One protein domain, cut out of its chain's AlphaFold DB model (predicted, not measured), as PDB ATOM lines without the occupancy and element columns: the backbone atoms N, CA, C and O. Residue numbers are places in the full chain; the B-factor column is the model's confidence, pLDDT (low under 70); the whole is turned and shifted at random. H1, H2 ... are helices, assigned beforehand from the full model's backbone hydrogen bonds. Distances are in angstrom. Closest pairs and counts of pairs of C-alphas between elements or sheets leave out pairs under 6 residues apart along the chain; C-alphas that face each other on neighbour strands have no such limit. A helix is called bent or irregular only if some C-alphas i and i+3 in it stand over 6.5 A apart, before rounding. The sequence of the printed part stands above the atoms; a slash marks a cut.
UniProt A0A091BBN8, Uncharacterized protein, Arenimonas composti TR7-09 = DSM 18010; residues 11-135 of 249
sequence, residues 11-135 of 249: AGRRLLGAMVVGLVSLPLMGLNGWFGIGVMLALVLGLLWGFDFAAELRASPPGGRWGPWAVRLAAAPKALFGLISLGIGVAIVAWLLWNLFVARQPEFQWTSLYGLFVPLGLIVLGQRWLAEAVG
ATOM      1  N   ALA A  11      55.611 -41.348  26.651       76.12
ATOM      2  CA  ALA A  11      54.447 -40.462  26.530       76.12
ATOM      3  C   ALA A  11      53.789 -40.175  27.887       76.12
ATOM      4  O   ALA A  11      53.389 -39.041  28.156       76.12
ATOM      5  N   GLY A  12      53.774 -41.156  28.797       77.56
ATOM      6  CA  GLY A  12      53.232 -40.982  30.151       77.56
ATOM      7  C   GLY A  12      53.933 -39.875  30.950       77.56
ATOM      8  O   GLY A  12      53.284 -39.112  31.665       77.56
ATOM      9  N   ARG A  13      55.253 -39.715  30.784       81.00
ATOM     10  CA  ARG A  13      56.014 -38.628  31.433       81.00
ATOM     11  C   ARG A  13      55.659 -37.256  30.872       81.00
ATOM     12  O   ARG A  13      55.569 -36.294  31.631       81.00
ATOM     13  N   ARG A  14      55.466 -37.167  29.554       82.69
ATOM     14  CA  ARG A  14      55.072 -35.924  28.881       82.69
ATOM     15  C   ARG A  14      53.673 -35.506  29.322       82.69
ATOM     16  O   ARG A  14      53.493 -34.370  29.750       82.69
ATOM     17  N   LEU A  15      52.727 -36.448  29.340       82.00
ATOM     18  CA  LEU A  15      51.369 -36.233  29.839       82.00
ATOM     19  C   LEU A  15      51.369 -35.707  31.280       82.00
ATOM     20  O   LEU A  15      50.714 -34.710  31.575       82.00
ATOM     21  N   LEU A  16      52.156 -36.328  32.161       83.62
ATOM     22  CA  LEU A  16      52.280 -35.890  33.551       83.62
ATOM     23  C   LEU A  16      52.879 -34.477  33.653       83.62
ATOM     24  O   LEU A  16      52.402 -33.665  34.441       83.62
ATOM     25  N   GLY A  17      53.859 -34.153  32.805       82.56
ATOM     26  CA  GLY A  17      54.401 -32.800  32.673       82.56
ATOM     27  C   GLY A  17      53.347 -31.768  32.256       82.56
ATOM     28  O   GLY A  17      53.228 -30.733  32.906       82.56
ATOM     29  N   ALA A  18      52.535 -32.063  31.233       81.56
ATOM     30  CA  ALA A  18      51.431 -31.190  30.820       81.56
ATOM     31  C   ALA A  18      50.410 -30.984  31.949       81.56
ATOM     32  O   ALA A  18      49.999 -29.853  32.202       81.56
ATOM     33  N   MET A  19      50.041 -32.049  32.669       84.19
ATOM     34  CA  MET A  19      49.111 -31.951  33.798       84.19
ATOM     35  C   MET A  19      49.653 -31.056  34.915       84.19
ATOM     36  O   MET A  19      48.913 -30.226  35.436       84.19
ATOM     37  N   VAL A  20      50.939 -31.182  35.258       86.38
ATOM     38  CA  VAL A  20      51.588 -30.334  36.269       86.38
ATOM     39  C   VAL A  20      51.614 -28.872  35.821       86.38
ATOM     40  O   VAL A  20      51.247 -27.997  36.601       86.38
ATOM     41  N   VAL A  21      51.974 -28.599  34.563       85.50
ATOM     42  CA  VAL A  21      51.956 -27.234  34.006       85.50
ATOM     43  C   VAL A  21      50.551 -26.636  34.072       85.50
ATOM     44  O   VAL A  21      50.400 -25.502  34.523       85.50
ATOM     45  N   GLY A  22      49.521 -27.396  33.694       82.62
ATOM     46  CA  GLY A  22      48.131 -26.950  33.780       82.62
ATOM     47  C   GLY A  22      47.698 -26.667  35.219       82.62
ATOM     48  O   GLY A  22      47.158 -25.598  35.501       82.62
ATOM     49  N   LEU A  23      47.995 -27.587  36.141       86.62
ATOM     50  CA  LEU A  23      47.623 -27.487  37.553       86.62
ATOM     51  C   LEU A  23      48.284 -26.293  38.253       86.62
ATOM     52  O   LEU A  23      47.640 -25.632  39.062       86.62
ATOM     53  N   VAL A  24      49.546 -26.000  37.929       86.44
ATOM     54  CA  VAL A  24      50.277 -24.837  38.460       86.44
ATOM     55  C   VAL A  24      49.802 -23.536  37.810       86.44
ATOM     56  O   VAL A  24      49.710 -22.515  38.484       86.44
ATOM     57  N   SER A  25      49.451 -23.560  36.522       81.50
ATOM     58  CA  SER A  25      48.992 -22.364  35.800       81.50
ATOM     59  C   SER A  25      47.589 -21.913  36.221       81.50
ATOM     60  O   SER A  25      47.300 -20.719  36.201       81.50
ATOM     61  N   LEU A  26      46.731 -22.844  36.649       82.88
ATOM     62  CA  LEU A  26      45.348 -22.585  37.067       82.88
ATOM     63  C   LEU A  26      45.208 -21.548  38.204       82.88
ATOM     64  O   LEU A  26      44.500 -20.562  38.006       82.88
ATOM     65  N   PRO A  27      45.874 -21.690  39.367       83.25
ATOM     66  CA  PRO A  27      45.808 -20.683  40.429       83.25
ATOM     67  C   PRO A  27      46.546 -19.387  40.062       83.25
ATOM     68  O   PRO A  27      46.161 -18.310  40.514       83.25
ATOM     69  N   LEU A  28      47.580 -19.463  39.216       83.88
ATOM     70  CA  LEU A  28      48.353 -18.297  38.776       83.88
ATOM     71  C   LEU A  28      47.591 -17.431  37.763       83.88
ATOM     72  O   LEU A  28      47.857 -16.235  37.658       83.88
ATOM     73  N   MET A  29      46.593 -17.989  37.075       77.81
ATOM     74  CA  MET A  29      45.709 -17.251  36.168       77.81
ATOM     75  C   MET A  29      44.956 -16.108  36.863       77.81
ATOM     76  O   MET A  29      44.699 -15.086  36.232       77.81
ATOM     77  N   GLY A  30      44.680 -16.228  38.167       75.94
ATOM     78  CA  GLY A  30      44.113 -15.135  38.963       75.94
ATOM     79  C   GLY A  30      45.074 -13.964  39.203       75.94
ATOM     80  O   GLY A  30      44.627 -12.875  39.549       75.94
ATOM     81  N   LEU A  31      46.382 -14.168  39.010       82.00
ATOM     82  CA  LEU A  31      47.423 -13.155  39.214       82.00
ATOM     83  C   LEU A  31      47.794 -12.441  37.909       82.00
ATOM     84  O   LEU A  31      48.133 -11.259  37.935       82.00
ATOM     85  N   ASN A  32      47.769 -13.148  36.772       79.94
ATOM     86  CA  ASN A  32      48.100 -12.575  35.469       79.94
ATOM     87  C   ASN A  32      47.459 -13.366  34.309       79.94
ATOM     88  O   ASN A  32      47.560 -14.591  34.245       79.94
ATOM     89  N   GLY A  33      46.861 -12.663  33.342       74.38
ATOM     90  CA  GLY A  33      46.191 -13.266  32.182       74.38
ATOM     91  C   GLY A  33      47.104 -14.123  31.295       74.38
ATOM     92  O   GLY A  33      46.635 -15.072  30.669       74.38
ATOM     93  N   TRP A  34      48.419 -13.871  31.301       80.81
ATOM     94  CA  TRP A  34      49.399 -14.676  30.558       80.81
ATOM     95  C   TRP A  34      49.452 -16.145  31.010       80.81
ATOM     96  O   TRP A  34      49.753 -17.022  30.200       80.81
ATOM     97  N   PHE A  35      49.086 -16.455  32.261       80.50
ATOM     98  CA  PHE A  35      49.018 -17.842  32.738       80.50
ATOM     99  C   PHE A  35      47.872 -18.645  32.099       80.50
ATOM    100  O   PHE A  35      47.930 -19.875  32.073       80.50
ATOM    101  N   GLY A  36      46.884 -17.981  31.484       75.88
ATOM    102  CA  GLY A  36      45.852 -18.641  30.678       75.88
ATOM    103  C   GLY A  36      46.419 -19.381  29.457       75.88
ATOM    104  O   GLY A  36      45.903 -20.432  29.076       75.88
ATOM    105  N   ILE A  37      47.539 -18.907  28.896       82.19
ATOM    106  CA  ILE A  37      48.241 -19.586  27.794       82.19
ATOM    107  C   ILE A  37      48.836 -20.914  28.273       82.19
ATOM    108  O   ILE A  37      48.757 -21.912  27.560       82.19
ATOM    109  N   GLY A  38      49.367 -20.954  29.500       79.81
ATOM    110  CA  GLY A  38      49.871 -22.181  30.121       79.81
ATOM    111  C   GLY A  38      48.778 -23.240  30.281       79.81
ATOM    112  O   GLY A  38      49.010 -24.409  29.981       79.81
ATOM    113  N   VAL A  39      47.564 -22.825  30.658       79.75
ATOM    114  CA  VAL A  39      46.393 -23.713  30.752       79.75
ATOM    115  C   VAL A  39      45.964 -24.221  29.373       79.75
ATOM    116  O   VAL A  39      45.774 -25.425  29.209       79.75
ATOM    117  N   MET A  40      45.857 -23.348  28.365       79.94
ATOM    118  CA  MET A  40      45.506 -23.768  26.999       79.94
ATOM    119  C   MET A  40      46.533 -24.737  26.404       79.94
ATOM    120  O   MET A  40      46.153 -25.773  25.860       79.94
ATOM    121  N   LEU A  41      47.829 -24.438  26.536       81.44
ATOM    122  CA  LEU A  41      48.905 -25.313  26.067       81.44
ATOM    123  C   LEU A  41      48.890 -26.657  26.793       81.44
ATOM    124  O   LEU A  41      48.983 -27.693  26.141       81.44
ATOM    125  N   ALA A  42      48.725 -26.660  28.118       81.25
ATOM    126  CA  ALA A  42      48.614 -27.888  28.901       81.25
ATOM    127  C   ALA A  42      47.420 -28.748  28.464       81.25
ATOM    128  O   ALA A  42      47.528 -29.972  28.435       81.25
ATOM    129  N   LEU A  43      46.305 -28.124  28.085       79.62
ATOM    130  CA  LEU A  43      45.101 -28.819  27.638       79.62
ATOM    131  C   LEU A  43      45.289 -29.430  26.240       79.62
ATOM    132  O   LEU A  43      44.987 -30.605  26.044       79.62
ATOM    133  N   VAL A  44      45.862 -28.679  25.294       78.88
ATOM    134  CA  VAL A  44      46.172 -29.175  23.939       78.88
ATOM    135  C   VAL A  44      47.229 -30.282  23.981       78.88
ATOM    136  O   VAL A  44      47.030 -31.352  23.409       78.88
ATOM    137  N   LEU A  45      48.338 -30.061  24.691       79.19
ATOM    138  CA  LEU A  45      49.420 -31.041  24.814       79.19
ATOM    139  C   LEU A  45      48.989 -32.262  25.627       79.19
ATOM    140  O   LEU A  45      49.335 -33.383  25.270       79.19
ATOM    141  N   GLY A  46      48.199 -32.065  26.683       77.06
ATOM    142  CA  GLY A  46      47.621 -33.152  27.466       77.06
ATOM    143  C   GLY A  46      46.687 -34.030  26.635       77.06
ATOM    144  O   GLY A  46      46.701 -35.247  26.793       77.06
ATOM    145  N   LEU A  47      45.933 -33.441  25.701       76.00
ATOM    146  CA  LEU A  47      45.103 -34.194  24.762       76.00
ATOM    147  C   LEU A  47      45.962 -35.026  23.796       76.00
ATOM    148  O   LEU A  47      45.741 -36.229  23.665       76.00
ATOM    149  N   LEU A  48      46.968 -34.406  23.167       75.50
ATOM    150  CA  LEU A  48      47.864 -35.073  22.216       75.50
ATOM    151  C   LEU A  48      48.659 -36.204  22.878       75.50
ATOM    152  O   LEU A  48      48.601 -37.352  22.443       75.50
ATOM    153  N   TRP A  49      49.341 -35.909  23.984       78.75
ATOM    154  CA  TRP A  49      50.132 -36.901  24.712       78.75
ATOM    155  C   TRP A  49      49.264 -37.931  25.432       78.75
ATOM    156  O   TRP A  49      49.718 -39.046  25.681       78.75
ATOM    157  N   GLY A  50      48.009 -37.595  25.734       72.69
ATOM    158  CA  GLY A  50      47.016 -38.546  26.222       72.69
ATOM    159  C   GLY A  50      46.716 -39.640  25.198       72.69
ATOM    160  O   GLY A  50      46.567 -40.803  25.577       72.69
ATOM    161  N   PHE A  51      46.688 -39.309  23.903       72.94
ATOM    162  CA  PHE A  51      46.511 -40.301  22.838       72.94
ATOM    163  C   PHE A  51      47.722 -41.208  22.684       72.94
ATOM    164  O   PHE A  51      47.548 -42.427  22.634       72.94
ATOM    165  N   ASP A  52      48.924 -40.634  22.682       72.88
ATOM    166  CA  ASP A  52      50.170 -41.400  22.608       72.88
ATOM    167  C   ASP A  52      50.295 -42.349  23.806       72.88
ATOM    168  O   ASP A  52      50.595 -43.531  23.649       72.88
ATOM    169  N   PHE A  53      49.964 -41.872  25.009       77.62
ATOM    170  CA  PHE A  53      49.986 -42.686  26.221       77.62
ATOM    171  C   PHE A  53      48.940 -43.809  26.204       77.62
ATOM    172  O   PHE A  53      49.209 -44.924  26.655       77.62
ATOM    173  N   ALA A  54      47.748 -43.558  25.657       72.56
ATOM    174  CA  ALA A  54      46.738 -44.598  25.481       72.56
ATOM    175  C   ALA A  54      47.173 -45.663  24.459       72.56
ATOM    176  O   ALA A  54      46.859 -46.839  24.646       72.56
ATOM    177  N   ALA A  55      47.883 -45.272  23.396       71.62
ATOM    178  CA  ALA A  55      48.449 -46.197  22.416       71.62
ATOM    179  C   ALA A  55      49.570 -47.046  23.034       71.62
ATOM    180  O   ALA A  55      49.543 -48.272  22.926       71.62
ATOM    181  N   GLU A  56      50.478 -46.406  23.770       73.00
ATOM    182  CA  GLU A  56      51.522 -47.058  24.558       73.00
ATOM    183  C   GLU A  56      50.918 -48.103  25.522       73.00
ATOM    184  O   GLU A  56      51.262 -49.287  25.462       73.00
ATOM    185  N   LEU A  57      49.946 -47.717  26.356       71.12
ATOM    186  CA  LEU A  57      49.309 -48.629  27.316       71.12
ATOM    187  C   LEU A  57      48.607 -49.824  26.659       71.12
ATOM    188  O   LEU A  57      48.521 -50.888  27.272       71.12
ATOM    189  N   ARG A  58      48.093 -49.671  25.432       69.75
ATOM    190  CA  ARG A  58      47.515 -50.786  24.665       69.75
ATOM    191  C   ARG A  58      48.586 -51.742  24.147       69.75
ATOM    192  O   ARG A  58      48.326 -52.941  24.112       69.75
ATOM    193  N   ALA A  59      49.754 -51.228  23.759       69.12
ATOM    194  CA  ALA A  59      50.866 -52.028  23.247       69.12
ATOM    195  C   ALA A  59      51.561 -52.852  24.344       69.12
ATOM    196  O   ALA A  59      52.104 -53.919  24.076       69.12
ATOM    197  N   SER A  60      51.552 -52.384  25.594       68.44
ATOM    198  CA  SER A  60      52.154 -53.106  26.723       68.44
ATOM    199  C   SER A  60      51.289 -53.004  27.986       68.44
ATOM    200  O   SER A  60      51.646 -52.301  28.932       68.44
ATOM    201  N   PRO A  61      50.134 -53.690  28.046       64.50
ATOM    202  CA  PRO A  61      49.212 -53.542  29.164       64.50
ATOM    203  C   PRO A  61      49.911 -53.831  30.504       64.50
ATOM    204  O   PRO A  61      50.672 -54.800  30.612       64.50
ATOM    205  N   PRO A  62      49.670 -53.014  31.548       64.81
ATOM    206  CA  PRO A  62      50.249 -53.268  32.855       64.81
ATOM    207  C   PRO A  62      49.813 -54.649  33.355       64.81
ATOM    208  O   PRO A  62      48.630 -54.988  33.311       64.81
ATOM    209  N   GLY A  63      50.764 -55.448  33.841       67.56
ATOM    210  CA  GLY A  63      50.462 -56.755  34.422       67.56
ATOM    211  C   GLY A  63      49.536 -56.640  35.640       67.56
ATOM    212  O   GLY A  63      49.630 -55.695  36.423       67.56
ATOM    213  N   GLY A  64      48.652 -57.624  35.819       73.44
ATOM    214  CA  GLY A  64      47.743 -57.719  36.966       73.44
ATOM    215  C   GLY A  64      46.303 -57.273  36.683       73.44
ATOM    216  O   GLY A  64      45.942 -56.891  35.572       73.44
ATOM    217  N   ARG A  65      45.448 -57.324  37.717       73.19
ATOM    218  CA  ARG A  65      43.986 -57.104  37.591       73.19
ATOM    219  C   ARG A  65      43.590 -55.718  37.061       73.19
ATOM    220  O   ARG A  65      42.464 -55.527  36.612       73.19
ATOM    221  N   TRP A  66      44.499 -54.749  37.161       65.19
ATOM    222  CA  TRP A  66      44.255 -53.342  36.845       65.19
ATOM    223  C   TRP A  66      44.650 -52.959  35.413       65.19
ATOM    224  O   TRP A  66      44.275 -51.880  34.962       65.19
ATOM    225  N   GLY A  67      45.333 -53.841  34.673       72.38
ATOM    226  CA  GLY A  67      45.742 -53.601  33.283       72.38
ATOM    227  C   GLY A  67      44.588 -53.187  32.357       72.38
ATOM    228  O   GLY A  67      44.658 -52.124  31.740       72.38
ATOM    229  N   PRO A  68      43.476 -53.947  32.308       71.69
ATOM    230  CA  PRO A  68      42.332 -53.609  31.458       71.69
ATOM    231  C   PRO A  68      41.653 -52.284  31.835       71.69
ATOM    232  O   PRO A  68      41.150 -51.574  30.965       71.69
ATOM    233  N   TRP A  69      41.640 -51.940  33.126       76.88
ATOM    234  CA  TRP A  69      41.065 -50.687  33.618       76.88
ATOM    235  C   TRP A  69      41.935 -49.483  33.266       76.88
ATOM    236  O   TRP A  69      41.398 -48.467  32.834       76.88
ATOM    237  N   ALA A  70      43.259 -49.611  33.367       73.62
ATOM    238  CA  ALA A  70      44.192 -48.559  32.967       73.62
ATOM    239  C   ALA A  70      44.065 -48.220  31.473       73.62
ATOM    240  O   ALA A  70      43.999 -47.048  31.108       73.62
ATOM    241  N   VAL A  71      43.934 -49.239  30.616       73.31
ATOM    242  CA  VAL A  71      43.730 -49.056  29.167       73.31
ATOM    243  C   VAL A  71      42.411 -48.334  28.869       73.31
ATOM    244  O   VAL A  71      42.376 -47.421  28.045       73.31
ATOM    245  N   ARG A  72      41.319 -48.705  29.553       76.88
ATOM    246  CA  ARG A  72      40.011 -48.048  29.386       76.88
ATOM    247  C   ARG A  72      40.019 -46.605  29.885       76.88
ATOM    248  O   ARG A  72      39.471 -45.738  29.214       76.88
ATOM    249  N   LEU A  73      40.659 -46.346  31.022       79.75
ATOM    250  CA  LEU A  73      40.769 -45.007  31.594       79.75
ATOM    251  C   LEU A  73      41.588 -44.079  30.686       79.75
ATOM    252  O   LEU A  73      41.173 -42.954  30.434       79.75
ATOM    253  N   ALA A  74      42.694 -44.573  30.122       74.31
ATOM    254  CA  ALA A  74      43.496 -43.818  29.160       74.31
ATOM    255  C   ALA A  74      42.751 -43.553  27.837       74.31
ATOM    256  O   ALA A  74      42.964 -42.527  27.200       74.31
ATOM    257  N   ALA A  75      41.839 -44.443  27.430       73.25
ATOM    258  CA  ALA A  75      41.002 -44.256  26.242       73.25
ATOM    259  C   ALA A  75      39.765 -43.361  26.475       73.25
ATOM    260  O   ALA A  75      39.168 -42.885  25.507       73.25
ATOM    261  N   ALA A  76      39.371 -43.119  27.730       79.50
ATOM    262  CA  ALA A  76      38.138 -42.411  28.075       79.50
ATOM    263  C   ALA A  76      38.069 -40.957  27.558       79.50
ATOM    264  O   ALA A  76      37.023 -40.593  27.019       79.50
ATOM    265  N   PRO A  77      39.139 -40.135  27.620       76.19
ATOM    266  CA  PRO A  77      39.102 -38.776  27.076       76.19
ATOM    267  C   PRO A  77      38.819 -38.752  25.569       76.19
ATOM    268  O   PRO A  77      38.025 -37.944  25.092       76.19
ATOM    269  N   LYS A  78      39.413 -39.695  24.823       74.81
ATOM    270  CA  LYS A  78      39.196 -39.848  23.378       74.81
ATOM    271  C   LYS A  78      37.754 -40.250  23.063       74.81
ATOM    272  O   LYS A  78      37.147 -39.685  22.156       74.81
ATOM    273  N   ALA A  79      37.197 -41.187  23.835       79.56
ATOM    274  CA  ALA A  79      35.804 -41.608  23.700       79.56
ATOM    275  C   ALA A  79      34.830 -40.458  23.992       79.56
ATOM    276  O   ALA A  79      33.896 -40.233  23.226       79.56
ATOM    277  N   LEU A  80      35.072 -39.714  25.076       82.81
ATOM    278  CA  LEU A  80      34.248 -38.580  25.482       82.81
ATOM    279  C   LEU A  80      34.258 -37.483  24.415       82.81
ATOM    280  O   LEU A  80      33.197 -37.001  24.028       82.81
ATOM    281  N   PHE A  81      35.435 -37.136  23.892       81.75
ATOM    282  CA  PHE A  81      35.551 -36.156  22.813       81.75
ATOM    283  C   PHE A  81      34.821 -36.611  21.544       81.75
ATOM    284  O   PHE A  81      34.068 -35.836  20.957       81.75
ATOM    285  N   GLY A  82      34.977 -37.882  21.154       81.69
ATOM    286  CA  GLY A  82      34.258 -38.453  20.013       81.69
ATOM    287  C   GLY A  82      32.737 -38.388  20.182       81.69
ATOM    288  O   GLY A  82      32.030 -37.999  19.253       81.69
ATOM    289  N   LEU A  83      32.235 -38.689  21.385       86.38
ATOM    290  CA  LEU A  83      30.809 -38.629  21.715       86.38
ATOM    291  C   LEU A  83      30.267 -37.192  21.698       86.38
ATOM    292  O   LEU A  83      29.192 -36.952  21.152       86.38
ATOM    293  N   ILE A  84      31.023 -36.236  22.245       85.06
ATOM    294  CA  ILE A  84      30.673 -34.808  22.226       85.06
ATOM    295  C   ILE A  84      30.626 -34.294  20.783       85.06
ATOM    296  O   ILE A  84      29.639 -33.678  20.389       85.06
ATOM    297  N   SER A  85      31.649 -34.593  19.977       83.00
ATOM    298  CA  SER A  85      31.706 -34.212  18.559       83.00
ATOM    299  C   SER A  85      30.515 -34.768  17.777       83.00
ATOM    300  O   SER A  85      29.857 -34.035  17.039       83.00
ATOM    301  N   LEU A  86      30.197 -36.048  17.980       86.38
ATOM    302  CA  LEU A  86      29.058 -36.702  17.343       86.38
ATOM    303  C   LEU A  86      27.727 -36.053  17.751       86.38
ATOM    304  O   LEU A  86      26.908 -35.743  16.888       86.38
ATOM    305  N   GLY A  87      27.525 -35.815  19.050       89.06
ATOM    306  CA  GLY A  87      26.310 -35.194  19.574       89.06
ATOM    307  C   GLY A  87      26.094 -33.778  19.039       89.06
ATOM    308  O   GLY A  87      24.998 -33.458  18.583       89.06
ATOM    309  N   ILE A  88      27.147 -32.956  19.022       87.12
ATOM    310  CA  ILE A  88      27.101 -31.595  18.468       87.12
ATOM    311  C   ILE A  88      26.793 -31.639  16.970       87.12
ATOM    312  O   ILE A  88      25.907 -30.921  16.508       87.12
ATOM    313  N   GLY A  89      27.478 -32.499  16.211       84.81
ATOM    314  CA  GLY A  89      27.242 -32.643  14.777       84.81
ATOM    315  C   GLY A  89      25.790 -33.015  14.461       84.81
ATOM    316  O   GLY A  89      25.153 -32.351  13.646       84.81
ATOM    317  N   VAL A  90      25.229 -34.007  15.162       89.12
ATOM    318  CA  VAL A  90      23.820 -34.415  15.007       89.12
ATOM    319  C   VAL A  90      22.856 -33.292  15.395       89.12
ATOM    320  O   VAL A  90      21.893 -33.047  14.672       89.12
ATOM    321  N   ALA A  91      23.118 -32.579  16.496       86.62
ATOM    322  CA  ALA A  91      22.280 -31.466  16.938       86.62
ATOM    323  C   ALA A  91      22.239 -30.330  15.904       86.62
ATOM    324  O   ALA A  91      21.168 -29.796  15.622       86.62
ATOM    325  N   ILE A  92      23.382 -30.010  15.288       84.56
ATOM    326  CA  ILE A  92      23.457 -29.015  14.213       84.56
ATOM    327  C   ILE A  92      22.666 -29.491  12.989       84.56
ATOM    328  O   ILE A  92      21.856 -28.727  12.477       84.56
ATOM    329  N   VAL A  93      22.828 -30.744  12.540       84.69
ATOM    330  CA  VAL A  93      22.043 -31.278  11.407       84.69
ATOM    331  C   VAL A  93      20.543 -31.217  11.695       84.69
ATOM    332  O   VAL A  93      19.778 -30.756  10.852       84.69
ATOM    333  N   ALA A  94      20.113 -31.636  12.886       85.94
ATOM    334  CA  ALA A  94      18.708 -31.587  13.281       85.94
ATOM    335  C   ALA A  94      18.165 -30.150  13.278       85.94
ATOM    336  O   ALA A  94      17.075 -29.903  12.763       85.94
ATOM    337  N   TRP A  95      18.945 -29.194  13.789       85.19
ATOM    338  CA  TRP A  95      18.596 -27.775  13.769       85.19
ATOM    339  C   TRP A  95      18.511 -27.212  12.341       85.19
ATOM    340  O   TRP A  95      17.557 -26.504  12.017       85.19
ATOM    341  N   LEU A  96      19.444 -27.583  11.457       81.88
ATOM    342  CA  LEU A  96      19.430 -27.191  10.044       81.88
ATOM    343  C   LEU A  96      18.197 -27.730   9.314       81.88
ATOM    344  O   LEU A  96      17.532 -26.982   8.599       81.88
ATOM    345  N   LEU A  97      17.863 -29.008   9.517       84.00
ATOM    346  CA  LEU A  97      16.676 -29.633   8.929       84.00
ATOM    347  C   LEU A  97      15.391 -28.983   9.454       84.00
ATOM    348  O   LEU A  97      14.494 -28.668   8.674       84.00
ATOM    349  N   TRP A  98      15.317 -28.720  10.758       83.88
ATOM    350  CA  TRP A  98      14.184 -28.021  11.360       83.88
ATOM    351  C   TRP A  98      13.976 -26.633  10.746       83.88
ATOM    352  O   TRP A  98      12.857 -26.265  10.381       83.88
ATOM    353  N   ASN A  99      15.053 -25.866  10.586       82.69
ATOM    354  CA  ASN A  99      14.961 -24.526  10.026       82.69
ATOM    355  C   ASN A  99      14.640 -24.547   8.522       82.69
ATOM    356  O   ASN A  99      13.881 -23.702   8.049       82.69
ATOM    357  N   LEU A 100      15.141 -25.546   7.786       78.12
ATOM    358  CA  LEU A 100      14.850 -25.741   6.363       78.12
ATOM    359  C   LEU A 100      13.371 -26.052   6.102       78.12
ATOM    360  O   LEU A 100      12.768 -25.482   5.191       78.12
ATOM    361  N   PHE A 101      12.790 -26.963   6.882       81.25
ATOM    362  CA  PHE A 101      11.453 -27.487   6.602       81.25
ATOM    363  C   PHE A 101      10.336 -26.771   7.364       81.25
ATOM    364  O   PHE A 101       9.243 -26.635   6.815       81.25
ATOM    365  N   VAL A 102      10.594 -26.299   8.589       81.12
ATOM    366  CA  VAL A 102       9.543 -25.842   9.513       81.12
ATOM    367  C   VAL A 102       9.602 -24.336   9.765       81.12
ATOM    368  O   VAL A 102       8.630 -23.640   9.492       81.12
ATOM    369  N   ALA A 103      10.721 -23.821  10.289       80.19
ATOM    370  CA  ALA A 103      10.772 -22.454  10.826       80.19
ATOM    371  C   ALA A 103      11.113 -21.365   9.790       80.19
ATOM    372  O   ALA A 103      10.654 -20.236   9.946       80.19
ATOM    373  N   ARG A 104      11.898 -21.693   8.748       77.31
ATOM    374  CA  ARG A 104      12.322 -20.796   7.649       77.31
ATOM    375  C   ARG A 104      12.749 -19.400   8.117       77.31
ATOM    376  O   ARG A 104      12.278 -18.392   7.590       77.31
ATOM    377  N   GLN A 105      13.619 -19.330   9.122       75.56
ATOM    378  CA  GLN A 105      14.019 -18.035   9.666       75.56
ATOM    379  C   GLN A 105      14.787 -17.187   8.632       75.56
ATOM    380  O   GLN A 105      15.641 -17.720   7.925       75.56
ATOM    381  N   PRO A 106      14.535 -15.866   8.560       67.50
ATOM    382  CA  PRO A 106      15.146 -14.981   7.565       67.50
ATOM    383  C   PRO A 106      16.663 -14.792   7.745       67.50
ATOM    384  O   PRO A 106      17.351 -14.436   6.792       67.50
ATOM    385  N   GLU A 107      17.202 -15.068   8.935       68.94
ATOM    386  CA  GLU A 107      18.644 -15.024   9.235       68.94
ATOM    387  C   GLU A 107      19.404 -16.269   8.732       68.94
ATOM    388  O   GLU A 107      20.633 -16.322   8.761       68.94
ATOM    389  N   PHE A 108      18.688 -17.289   8.248       65.88
ATOM    390  CA  PHE A 108      19.271 -18.548   7.801       65.88
ATOM    391  C   PHE A 108      19.805 -18.450   6.369       65.88
ATOM    392  O   PHE A 108      19.075 -18.625   5.392       65.88
ATOM    393  N   GLN A 109      21.106 -18.196   6.238       63.69
ATOM    394  CA  GLN A 109      21.784 -18.132   4.944       63.69
ATOM    395  C   GLN A 109      22.514 -19.448   4.641       63.69
ATOM    396  O   GLN A 109      23.527 -19.780   5.253       63.69
ATOM    397  N   TRP A 110      22.016 -20.188   3.645       57.75
ATOM    398  CA  TRP A 110      22.591 -21.445   3.124       57.75
ATOM    399  C   TRP A 110      23.987 -21.307   2.499       57.75
ATOM    400  O   TRP A 110      24.589 -22.291   2.079       57.75
ATOM    401  N   THR A 111      24.489 -20.084   2.369       56.50
ATOM    402  CA  THR A 111      25.530 -19.712   1.407       56.50
ATOM    403  C   THR A 111      26.954 -19.989   1.871       56.50
ATOM    404  O   THR A 111      27.887 -19.795   1.095       56.50
ATOM    405  N   SER A 112      27.157 -20.462   3.100       61.78
ATOM    406  CA  SER A 112      28.497 -20.800   3.568       61.78
ATOM    407  C   SER A 112      28.778 -22.292   3.374       61.78
ATOM    408  O   SER A 112      28.001 -23.140   3.812       61.78
ATOM    409  N   LEU A 113      29.925 -22.622   2.767       55.34
ATOM    410  CA  LEU A 113      30.458 -23.994   2.699       55.34
ATOM    411  C   LEU A 113      30.410 -24.681   4.087       55.34
ATOM    412  O   LEU A 113      30.181 -25.880   4.206       55.34
ATOM    413  N   TYR A 114      30.525 -23.911   5.167       60.88
ATOM    414  CA  TYR A 114      30.488 -24.401   6.541       60.88
ATOM    415  C   TYR A 114      29.142 -25.007   6.978       60.88
ATOM    416  O   TYR A 114      29.136 -25.848   7.875       60.88
ATOM    417  N   GLY A 115      28.021 -24.641   6.343       68.25
ATOM    418  CA  GLY A 115      26.672 -25.033   6.772       68.25
ATOM    419  C   GLY A 115      26.398 -26.539   6.736       68.25
ATOM    420  O   GLY A 115      25.648 -27.033   7.568       68.25
ATOM    421  N   LEU A 116      27.036 -27.286   5.829       69.44
ATOM    422  CA  LEU A 116      26.863 -28.743   5.724       69.44
ATOM    423  C   LEU A 116      28.147 -29.515   6.056       69.44
ATOM    424  O   LEU A 116      28.096 -30.567   6.692       69.44
ATOM    425  N   PHE A 117      29.310 -28.986   5.661       79.50
ATOM    426  CA  PHE A 117      30.582 -29.694   5.817       79.50
ATOM    427  C   PHE A 117      31.045 -29.785   7.273       79.50
ATOM    428  O   PHE A 117      31.572 -30.822   7.671       79.50
ATOM    429  N   VAL A 118      30.818 -28.750   8.089       81.44
ATOM    430  CA  VAL A 118      31.203 -28.764   9.511       81.44
ATOM    431  C   VAL A 118      30.439 -29.834  10.301       81.44
ATOM    432  O   VAL A 118      31.094 -30.672  10.925       81.44
ATOM    433  N   PRO A 119      29.092 -29.888  10.281       81.19
ATOM    434  CA  PRO A 119      28.371 -30.895  11.052       81.19
ATOM    435  C   PRO A 119      28.619 -32.325  10.556       81.19
ATOM    436  O   PRO A 119      28.803 -33.221  11.378       81.19
ATOM    437  N   LEU A 120      28.707 -32.549   9.239       84.62
ATOM    438  CA  LEU A 120      29.059 -33.866   8.694       84.62
ATOM    439  C   LEU A 120      30.488 -34.276   9.080       84.62
ATOM    440  O   LEU A 120      30.710 -35.418   9.481       84.62
ATOM    441  N   GLY A 121      31.438 -33.339   9.034       84.31
ATOM    442  CA  GLY A 121      32.811 -33.555   9.483       84.31
ATOM    443  C   GLY A 121      32.888 -33.944  10.961       84.31
ATOM    444  O   GLY A 121      33.576 -34.903  11.300       84.31
ATOM    445  N   LEU A 122      32.128 -33.273  11.835       84.81
ATOM    446  CA  LEU A 122      32.051 -33.595  13.267       84.81
ATOM    447  C   LEU A 122      31.440 -34.975  13.538       84.81
ATOM    448  O   LEU A 122      31.896 -35.671  14.448       84.81
ATOM    449  N   ILE A 123      30.445 -35.386  12.747       85.38
ATOM    450  CA  ILE A 123      29.836 -36.721  12.831       85.38
ATOM    451  C   ILE A 123      30.853 -37.790  12.425       85.38
ATOM    452  O   ILE A 123      31.094 -38.716  13.198       85.38
ATOM    453  N   VAL A 124      31.491 -37.648  11.258       84.75
ATOM    454  CA  VAL A 124      32.482 -38.617  10.752       84.75
ATOM    455  C   VAL A 124      33.686 -38.710  11.692       84.75
ATOM    456  O   VAL A 124      34.120 -39.808  12.047       84.75
ATOM    457  N   LEU A 125      34.204 -37.567  12.149       85.12
ATOM    458  CA  LEU A 125      35.322 -37.512  13.088       85.12
ATOM    459  C   LEU A 125      34.948 -38.134  14.439       85.12
ATOM    460  O   LEU A 125      35.707 -38.944  14.971       85.12
ATOM    461  N   GLY A 126      33.763 -37.803  14.960       81.06
ATOM    462  CA  GLY A 126      33.241 -38.345  16.212       81.06
ATOM    463  C   GLY A 126      33.065 -39.863  16.161       81.06
ATOM    464  O   GLY A 126      33.534 -40.566  17.057       81.06
ATOM    465  N   GLN A 127      32.481 -40.385  15.077       81.19
ATOM    466  CA  GLN A 127      32.345 -41.823  14.830       81.19
ATOM    467  C   GLN A 127      33.703 -42.518  14.753       81.19
ATOM    468  O   GLN A 127      33.900 -43.551  15.391       81.19
ATOM    469  N   ARG A 128      34.661 -41.942  14.019       82.12
ATOM    470  CA  ARG A 128      36.007 -42.503  13.884       82.12
ATOM    471  C   ARG A 128      36.731 -42.558  15.231       82.12
ATOM    472  O   ARG A 128      37.306 -43.584  15.578       82.12
ATOM    473  N   TRP A 129      36.662 -41.491  16.021       78.62
ATOM    474  CA  TRP A 129      37.296 -41.443  17.339       78.62
ATOM    475  C   TRP A 129      36.644 -42.390  18.346       78.62
ATOM    476  O   TRP A 129      37.352 -43.025  19.129       78.62
ATOM    477  N   LEU A 130      35.318 -42.536  18.299       79.19
ATOM    478  CA  LEU A 130      34.587 -43.495  19.122       79.19
ATOM    479  C   LEU A 130      34.927 -44.940  18.724       79.19
ATOM    480  O   LEU A 130      35.212 -45.765  19.590       79.19
ATOM    481  N   ALA A 131      34.988 -45.231  17.422       74.44
ATOM    482  CA  ALA A 131      35.404 -46.530  16.900       74.44
ATOM    483  C   ALA A 131      36.854 -46.868  17.282       74.44
ATOM    484  O   ALA A 131      37.145 -48.006  17.627       74.44
ATOM    485  N   GLU A 132      37.765 -45.893  17.298       70.62
ATOM    486  CA  GLU A 132      39.152 -46.075  17.751       70.62
ATOM    487  C   GLU A 132      39.277 -46.217  19.285       70.62
ATOM    488  O   GLU A 132      40.236 -46.812  19.793       70.62
ATOM    489  N   ALA A 133      38.333 -45.661  20.050       71.62
ATOM    490  CA  ALA A 133      38.293 -45.797  21.504       71.62
ATOM    491  C   ALA A 133      37.704 -47.144  21.955       71.62
ATOM    492  O   ALA A 133      38.183 -47.717  22.933       71.62
ATOM    493  N   VAL A 134      36.700 -47.650  21.231       68.50
ATOM    494  CA  VAL A 134      36.001 -48.916  21.517       68.50
ATOM    495  C   VAL A 134      36.668 -50.108  20.824       68.50
ATOM    496  O   VAL A 134      36.730 -51.205  21.378       68.50
ATOM    497  N   GLY A 135      37.192 -49.903  19.618       58.91
ATOM    498  CA  GLY A 135      37.846 -50.932  18.831       58.91
ATOM    499  C   GLY A 135      39.179 -51.345  19.441       58.91
ATOM    500  O   GLY A 135      40.108 -50.542  19.561       58.91
TER     501      GLY A 135
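Overview. This is residues 11 to 135 of the 249 residues of an uncharacterized protein of Arenimonas composti TR7-09 = DSM 18010 (UniProt A0A091BBN8). Two helical hairpins, H3b with H4 and H1 with H2, make a loose L, joined at its corner by H3a, the short arm of bent H3. The 125 printed residues have four named helices, H1 to H4, and no named strand: all helix. The whole is loose, radius of gyration of the C-alphas 19.5 A, spanning 57 by 43 by 20 A.

Arrangement. Start at H3, residues 67 to 103, assigned as one helix by its hydrogen bonds but bent: C-alphas 74 and 77 are 7.0 A apart. Its arms are H3a, 67 to 74, and H3b, 77 to 103, irregular at C-alphas 100 and 103, 6.9 A apart. H3b and H4, residues 114 to 134, touch as a hairpin, closest C-alphas Gly 82 and Gly 126, 3.9 A. H3a touches H2, residues 35 to 59, through its residues 50 to 58 alone, a hairpin, closest C-alphas Ala 74 and Ala 54, 5.0 A. H2 and H1, residues 11 to 28, form a hairpin, closest C-alphas Ala 42 and Ala 18, 4.7 A. Every O i to N i+4 pair is within hydrogen-bond range in H2 and H3a, 12 of 14 in H1, 22 of 23 in H3b, 16 of 17 in H4.

Along the chain. Find C-alpha 77 at (39.102, -38.776, 27.076); H3b runs 36.5 A to C-alpha 103 at (10.772, -22.454, 10.826). H2 spans 35.5 A, kinked 27 degrees near residue 48.

Size, cuts and confidence. The farthest C-alphas, Gly 64 and Pro 106, are 61.3 A apart. The printed part has no cut; pLDDT is under 70 at 20 residues, among them 106 to 116.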